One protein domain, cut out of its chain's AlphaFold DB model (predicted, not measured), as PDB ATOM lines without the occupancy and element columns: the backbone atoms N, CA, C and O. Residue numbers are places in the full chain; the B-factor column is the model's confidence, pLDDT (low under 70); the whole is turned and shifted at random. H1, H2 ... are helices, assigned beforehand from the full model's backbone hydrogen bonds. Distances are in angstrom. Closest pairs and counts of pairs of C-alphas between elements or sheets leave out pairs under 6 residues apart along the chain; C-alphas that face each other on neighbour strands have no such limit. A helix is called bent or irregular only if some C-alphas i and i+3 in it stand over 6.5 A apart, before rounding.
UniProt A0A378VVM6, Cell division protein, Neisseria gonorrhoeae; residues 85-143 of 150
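This is residues 85 to 143 of the 150 residues of the protein "Cell division protein" of Neisseria gonorrhoeae (UniProt A0A378VVM6). Two helices, H1 then H2, lie side by side as a hairpin. Before H1, a long looped stretch, residues 85 to 101, winds about at the hairpin's open end, away from its turn, and a short tail follows H2 there. The printed part has 59 residues, two named helices and no named strand, all helix in class. It is only just loose, close to compact, with a radius of gyration of the C-alphas of 12.6 A and spans of 34 by 26 by 22 A.

H1, residues 102 to 118, and H2, residues 122 to 136, form a helical hairpin and touch. Look at Ala 116 and Arg 125: their C-alphas, the closest of the two helices, are 5.9 A apart. The helices run opposite ways at a shallow tilt of 8 degrees. Every O i to N i+4 pair is within hydrogen-bond range in H2, and 11 of 13 in H1.

Find C-alpha 102 at (148.565, -3.759, 66.882); from there H1 runs 25.4 A to C-alpha 118. It is only just irregular: C-alphas 114 and 117 are 6.54 A apart. H2 runs 20.8 A, ending at C-alpha 136, (155.724, 3.090, 62.344).

The C-alphas farthest apart, those of Asp 87 and Glu 120, stand 34.9 A from each other. The printed part has no cut, and the link from H1 to H2 is tight. Only residue 143 has a pLDDT under 70.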
ATOM      1  N   ARG A  85     146.841  -1.915  61.145       95.00
ATOM      2  CA  ARG A  85     147.135  -3.186  60.480       95.00
ATOM      3  C   ARG A  85     147.305  -4.310  61.502       95.00
ATOM      4  O   ARG A  85     147.777  -4.091  62.614       95.00
ATOM      5  N   ARG A  86     146.928  -5.523  61.100       92.88
ATOM      6  CA  ARG A  86     147.093  -6.745  61.908       92.88
ATOM      7  C   ARG A  86     148.230  -7.627  61.419       92.88
ATOM      8  O   ARG A  86     148.766  -8.412  62.194       92.88
ATOM      9  N   ASP A  87     148.604  -7.459  60.159       89.81
ATOM     10  CA  ASP A  87     149.663  -8.225  59.530       89.81
ATOM     11  C   ASP A  87     151.019  -7.545  59.723       89.81
ATOM     12  O   ASP A  87     151.141  -6.313  59.804       89.81
ATOM     13  N   SER A  88     152.058  -8.371  59.784       90.62
ATOM     14  CA  SER A  88     153.435  -7.891  59.703       90.62
ATOM     15  C   SER A  88     153.728  -7.430  58.277       90.62
ATOM     16  O   SER A  88     153.202  -7.990  57.317       90.62
ATOM     17  N   VAL A  89     154.567  -6.410  58.140       91.75
ATOM     18  CA  VAL A  89     154.992  -5.880  56.839       91.75
ATOM     19  C   VAL A  89     156.507  -5.789  56.810       91.75
ATOM     20  O   VAL A  89     157.141  -5.654  57.854       91.75
ATOM     21  N   THR A  90     157.075  -5.826  55.615       90.94
ATOM     22  CA  THR A  90     158.489  -5.556  55.355       90.94
ATOM     23  C   THR A  90     158.606  -4.332  54.454       90.94
ATOM     24  O   THR A  90     157.647  -3.949  53.777       90.94
ATOM     25  N   ILE A  91     159.767  -3.679  54.471       88.81
ATOM     26  CA  ILE A  91     160.072  -2.585  53.547       88.81
ATOM     27  C   ILE A  91     161.197  -3.046  52.633       88.81
ATOM     28  O   ILE A  91     162.347  -3.156  53.060       88.81
ATOM     29  N   SER A  92     160.854  -3.308  51.373       89.88
ATOM     30  CA  SER A  92     161.812  -3.728  50.354       89.88
ATOM     31  C   SER A  92     162.973  -2.738  50.232       89.88
ATOM     32  O   SER A  92     162.779  -1.523  50.275       89.88
ATOM     33  N   GLY A  93     164.187  -3.265  50.057       90.75
ATOM     34  CA  GLY A  93     165.411  -2.465  49.959       90.75
ATOM     35  C   GLY A  93     166.016  -2.050  51.304       90.75
ATOM     36  O   GLY A  93     166.961  -1.264  51.318       90.75
ATOM     37  N   THR A  94     165.499  -2.560  52.425       93.94
ATOM     38  CA  THR A  94     166.033  -2.308  53.770       93.94
ATOM     39  C   THR A  94     165.916  -3.566  54.637       93.94
ATOM     40  O   THR A  94     164.985  -4.345  54.446       93.94
ATOM     41  N   ASP A  95     166.775  -3.708  55.651       94.25
ATOM     42  CA  ASP A  95     166.626  -4.738  56.699       94.25
ATOM     43  C   ASP A  95     165.665  -4.307  57.826       94.25
ATOM     44  O   ASP A  95     165.472  -5.011  58.821       94.25
ATOM     45  N   TYR A  96     165.063  -3.120  57.709       93.88
ATOM     46  CA  TYR A  96     164.165  -2.597  58.725       93.88
ATOM     47  C   TYR A  96     162.842  -3.370  58.736       93.88
ATOM     48  O   TYR A  96     162.151  -3.497  57.722       93.88
ATOM     49  N   THR A  97     162.464  -3.841  59.926       93.31
ATOM     50  CA  THR A  97     161.190  -4.517  60.174       93.31
ATOM     51  C   THR A  97     160.302  -3.646  61.066       93.31
ATOM     52  O   THR A  97     160.604  -3.487  62.251       93.31
ATOM     53  N   PRO A  98     159.203  -3.088  60.530       94.81
ATOM     54  CA  PRO A  98     158.242  -2.327  61.315       94.81
ATOM     55  C   PRO A  98     157.589  -3.138  62.437       94.81
ATOM     56  O   PRO A  98     157.303  -4.328  62.297       94.81
ATOM     57  N   LEU A  99     157.257  -2.448  63.528       95.44
ATOM     58  CA  LEU A  99     156.526  -2.993  64.674       95.44
ATOM     59  C   LEU A  99     155.237  -3.703  64.234       95.44
ATOM     60  O   LEU A  99     154.409  -3.100  63.566       95.44
ATOM     61  N   SER A 100     155.024  -4.968  64.586       94.44
ATOM     62  CA  SER A 100     153.883  -5.747  64.070       94.44
ATOM     63  C   SER A 100     152.683  -5.834  65.008       94.44
ATOM     64  O   SER A 100     151.562  -6.025  64.545       94.44
ATOM     65  N   ASN A 101     152.894  -5.688  66.316       96.44
ATOM     66  CA  ASN A 101     151.834  -5.838  67.305       96.44
ATOM     67  C   ASN A 101     150.849  -4.641  67.268       96.44
ATOM     68  O   ASN A 101     151.279  -3.516  67.533       96.44
ATOM     69  N   PRO A 102     149.539  -4.850  67.015       96.81
ATOM     70  CA  PRO A 102     148.565  -3.759  66.882       96.81
ATOM     71  C   PRO A 102     148.419  -2.876  68.124       96.81
ATOM     72  O   PRO A 102     148.284  -1.663  68.003       96.81
ATOM     73  N   GLN A 103     148.481  -3.456  69.325       97.12
ATOM     74  CA  GLN A 103     148.380  -2.692  70.572       97.12
ATOM     75  C   GLN A 103     149.590  -1.774  70.752       97.12
ATOM     76  O   GLN A 103     149.447  -0.629  71.171       97.12
ATOM     77  N   SER A 104     150.775  -2.264  70.395       97.31
ATOM     78  CA  SER A 104     152.009  -1.482  70.437       97.31
ATOM     79  C   SER A 104     151.984  -0.379  69.373       97.31
ATOM     80  O   SER A 104     152.326   0.759  69.674       97.31
ATOM     81  N   LEU A 105     151.482  -0.673  68.168       97.81
ATOM     82  CA  LEU A 105     151.246   0.321  67.113       97.81
ATOM     83  C   LEU A 105     150.297   1.443  67.567       97.81
ATOM     84  O   LEU A 105     150.577   2.615  67.322       97.81
ATOM     85  N   ASP A 106     149.193   1.106  68.240       97.69
ATOM     86  CA  ASP A 106     148.256   2.089  68.797       97.69
ATOM     87  C   ASP A 106     148.897   2.946  69.894       97.69
ATOM     88  O   ASP A 106     148.687   4.161  69.928       97.69
ATOM     89  N   THR A 107     149.660   2.328  70.799       97.88
ATOM     90  CA  THR A 107     150.375   3.041  71.866       97.88
ATOM     91  C   THR A 107     151.380   4.027  71.283       97.88
ATOM     92  O   THR A 107     151.347   5.204  71.643       97.88
ATOM     93  N   GLU A 108     152.210   3.581  70.339       98.00
ATOM     94  CA  GLU A 108     153.220   4.436  69.716       98.00
ATOM     95  C   GLU A 108     152.592   5.565  68.905       98.00
ATOM     96  O   GLU A 108     152.983   6.719  69.056       98.00
ATOM     97  N   LEU A 109     151.553   5.294  68.106       98.06
ATOM     98  CA  LEU A 109     150.877   6.358  67.365       98.06
ATOM     99  C   LEU A 109     150.302   7.426  68.306       98.06
ATOM    100  O   LEU A 109     150.449   8.621  68.046       98.06
ATOM    101  N   LYS A 110     149.660   7.015  69.405       96.94
ATOM    102  CA  LYS A 110     149.121   7.957  70.399       96.94
ATOM    103  C   LYS A 110     150.226   8.803  71.020       96.94
ATOM    104  O   LYS A 110     150.041  10.011  71.148       96.94
ATOM    105  N   TRP A 111     151.354   8.191  71.371       97.62
ATOM    106  CA  TRP A 111     152.501   8.909  71.916       97.62
ATOM    107  C   TRP A 111     153.065   9.920  70.906       97.62
ATOM    108  O   TRP A 111     153.177  11.106  71.215       97.62
ATOM    109  N   LEU A 112     153.288   9.508  69.654       97.56
ATOM    110  CA  LEU A 112     153.766  10.388  68.583       97.56
ATOM    111  C   LEU A 112     152.861  11.615  68.378       97.56
ATOM    112  O   LEU A 112     153.359  12.736  68.247       97.56
ATOM    113  N   LEU A 113     151.538  11.417  68.373       96.56
ATOM    114  CA  LEU A 113     150.557  12.498  68.218       96.56
ATOM    115  C   LEU A 113     150.492  13.432  69.440       96.56
ATOM    116  O   LEU A 113     150.120  14.595  69.285       96.56
ATOM    117  N   GLN A 114     150.866  12.962  70.633       95.94
ATOM    118  CA  GLN A 114     150.984  13.791  71.841       95.94
ATOM    119  C   GLN A 114     152.277  14.617  71.871       95.94
ATOM    120  O   GLN A 114     152.276  15.732  72.396       95.94
ATOM    121  N   GLU A 115     153.370  14.103  71.303       97.12
ATOM    122  CA  GLU A 115     154.646  14.823  71.229       97.12
ATOM    123  C   GLU A 115     154.657  15.888  70.129       97.12
ATOM    124  O   GLU A 115     155.198  16.975  70.333       97.12
ATOM    125  N   ALA A 116     154.025  15.627  68.979       96.38
ATOM    126  CA  ALA A 116     154.076  16.535  67.830       96.38
ATOM    127  C   ALA A 116     153.686  18.001  68.157       96.38
ATOM    128  O   ALA A 116     154.396  18.909  67.721       96.38
ATOM    129  N   PRO A 117     152.633  18.302  68.948       94.31
ATOM    130  CA  PRO A 117     152.282  19.676  69.311       94.31
ATOM    131  C   PRO A 117     153.341  20.421  70.136       94.31
ATOM    132  O   PRO A 117     153.304  21.650  70.157       94.31
ATOM    133  N   LYS A 118     154.266  19.710  70.799       96.50
ATOM    134  CA  LYS A 118     155.351  20.300  71.602       96.50
ATOM    135  C   LYS A 118     156.489  20.859  70.742       96.50
ATOM    136  O   LYS A 118     157.290  21.646  71.230       96.50
ATOM    137  N   ILE A 119     156.565  20.469  69.467       97.62
ATOM    138  CA  ILE A 119     157.567  20.964  68.519       97.62
ATOM    139  C   ILE A 119     157.096  22.313  67.975       97.62
ATOM    140  O   ILE A 119     156.195  22.366  67.138       97.62
ATOM    141  N   GLU A 120     157.680  23.412  68.448       97.19
ATOM    142  CA  GLU A 120     157.221  24.772  68.126       97.19
ATOM    143  C   GLU A 120     157.285  25.087  66.628       97.19
ATOM    144  O   GLU A 120     156.293  25.545  66.057       97.19
ATOM    145  N   ASN A 121     158.414  24.781  65.977       98.00
ATOM    146  CA  ASN A 121     158.596  25.031  64.553       98.00
ATOM    147  C   ASN A 121     157.669  24.118  63.716       98.00
ATOM    148  O   ASN A 121     157.753  22.890  63.815       98.00
ATOM    149  N   PRO A 122     156.790  24.682  62.866       95.75
ATOM    150  CA  PRO A 122     155.830  23.893  62.097       95.75
ATOM    151  C   PRO A 122     156.483  22.989  61.041       95.75
ATOM    152  O   PRO A 122     155.936  21.928  60.742       95.75
ATOM    153  N   PHE A 123     157.642  23.366  60.494       97.69
ATOM    154  CA  PHE A 123     158.375  22.532  59.540       97.69
ATOM    155  C   PHE A 123     158.986  21.315  60.233       97.69
ATOM    156  O   PHE A 123     158.787  20.194  59.770       97.69
ATOM    157  N   ASP A 124     159.635  21.515  61.381       98.31
ATOM    158  CA  ASP A 124     160.206  20.413  62.166       98.31
ATOM    159  C   ASP A 124     159.110  19.451  62.628       98.31
ATOM    160  O   ASP A 124     159.264  18.232  62.558       98.31
ATOM    161  N   ARG A 125     157.949  19.992  63.013       97.44
ATOM    162  CA  ARG A 125     156.767  19.201  63.366       97.44
ATOM    163  C   ARG A 125     156.253  18.365  62.196       97.44
ATOM    164  O   ARG A 125     155.896  17.202  62.388       97.44
ATOM    165  N   ALA A 126     156.205  18.936  60.994       96.38
ATOM    166  CA  ALA A 126     155.778  18.222  59.795       96.38
ATOM    167  C   ALA A 126     156.755  17.091  59.432       96.38
ATOM    168  O   ALA A 126     156.315  15.978  59.146       96.38
ATOM    169  N   VAL A 127     158.064  17.347  59.502       98.00
ATOM    170  CA  VAL A 127     159.107  16.334  59.263       98.00
ATOM    171  C   VAL A 127     159.048  15.229  60.317       98.00
ATOM    172  O   VAL A 127     159.095  14.049  59.968       98.00
ATOM    173  N   TYR A 128     158.875  15.587  61.593       98.06
ATOM    174  CA  TYR A 128     158.682  14.633  62.683       98.06
ATOM    175  C   TYR A 128     157.497  13.702  62.408       98.06
ATOM    176  O   TYR A 128     157.654  12.482  62.458       98.06
ATOM    177  N   LEU A 129     156.326  14.257  62.080       97.06
ATOM    178  CA  LEU A 129     155.137  13.460  61.773       97.06
ATOM    179  C   LEU A 129     155.360  12.572  60.547       97.06
ATOM    180  O   LEU A 129     155.084  11.378  60.609       97.06
ATOM    181  N   HIS A 130     155.891  13.123  59.454       96.06
ATOM    182  CA  HIS A 130     156.136  12.368  58.226       96.06
ATOM    183  C   HIS A 130     157.046  11.158  58.468       96.06
ATOM    184  O   HIS A 130     156.673  10.028  58.147       96.06
ATOM    185  N   ASN A 131     158.203  11.382  59.096       97.12
ATOM    186  CA  ASN A 131     159.198  10.337  59.320       97.12
ATOM    187  C   ASN A 131     158.687   9.267  60.287       97.12
ATOM    188  O   ASN A 131     158.807   8.078  60.001       97.12
ATOM    189  N   ASN A 132     158.077   9.667  61.408       97.62
ATOM    190  CA  ASN A 132     157.602   8.704  62.399       97.62
ATOM    191  C   ASN A 132     156.398   7.896  61.899       97.62
ATOM    192  O   ASN A 132     156.328   6.697  62.158       97.62
ATOM    193  N   LEU A 133     155.482   8.496  61.130       96.12
ATOM    194  CA  LEU A 133     154.378   7.752  60.513       96.12
ATOM    195  C   LEU A 133     154.885   6.757  59.459       96.12
ATOM    196  O   LEU A 133     154.435   5.605  59.433       96.12
ATOM    197  N   ALA A 134     155.843   7.171  58.622       93.75
ATOM    198  CA  ALA A 134     156.473   6.303  57.627       93.75
ATOM    199  C   ALA A 134     157.271   5.157  58.273       93.75
ATOM    200  O   ALA A 134     157.266   4.042  57.752       93.75
ATOM    201  N   TYR A 135     157.913   5.415  59.414       95.38
ATOM    202  CA  TYR A 135     158.639   4.417  60.197       95.38
ATOM    203  C   TYR A 135     157.690   3.423  60.878       95.38
ATOM    204  O   TYR A 135     157.862   2.212  60.736       95.38
ATOM    205  N   LEU A 136     156.659   3.916  61.573       96.56
ATOM    206  CA  LEU A 136     155.724   3.090  62.344       96.56
ATOM    207  C   LEU A 136     154.892   2.160  61.448       96.56
ATOM    208  O   LEU A 136     154.545   1.049  61.852       96.56
ATOM    209  N   ARG A 137     154.566   2.612  60.226       95.19
ATOM    210  CA  ARG A 137     153.688   1.898  59.284       95.19
ATOM    211  C   ARG A 137     152.391   1.455  59.965       95.19
ATOM    212  O   ARG A 137     152.083   0.275  59.992       95.19
ATOM    213  N   TYR A 138     151.637   2.387  60.546       96.38
ATOM    214  CA  TYR A 138     150.434   2.073  61.338       96.38
ATOM    215  C   TYR A 138     149.300   1.406  60.526       96.38
ATOM    216  O   TYR A 138     148.578   0.549  61.041       96.38
ATOM    217  N   LEU A 139     149.147   1.784  59.252       94.38
ATOM    218  CA  LEU A 139     148.014   1.418  58.391       94.38
ATOM    219  C   LEU A 139     148.435   0.444  57.282       94.38
ATOM    220  O   LEU A 139     149.604   0.402  56.889       94.38
ATOM    221  N   ARG A 140     147.473  -0.325  56.756       91.50
ATOM    222  CA  ARG A 140     147.679  -1.186  55.579       91.50
ATOM    223  C   ARG A 140     147.811  -0.321  54.324       91.50
ATOM    224  O   ARG A 140     147.107   0.664  54.174       91.50
ATOM    225  N   THR A 141     148.685  -0.704  53.402       83.06
ATOM    226  CA  THR A 141     148.879   0.053  52.156       83.06
ATOM    227  C   THR A 141     147.824  -0.344  51.122       83.06
ATOM    228  O   THR A 141     147.561  -1.529  50.952       83.06
ATOM    229  N   ALA A 142     147.241   0.637  50.426       71.88
ATOM    230  CA  ALA A 142     146.217   0.449  49.388       71.88
ATOM    231  C   ALA A 142     146.782   0.157  47.981       71.88
ATOM    232  O   ALA A 142     146.049   0.157  46.995       71.88
ATOM    233  N   ILE A 143     148.094  -0.044  47.876       64.69
ATOM    234  CA  ILE A 143     148.771  -0.355  46.620       64.69
ATOM    235  C   ILE A 143     148.637  -1.853  46.389       64.69
ATOM    236  O   ILE A 143     148.930  -2.650  47.282       64.69
TER     237      ILE A 143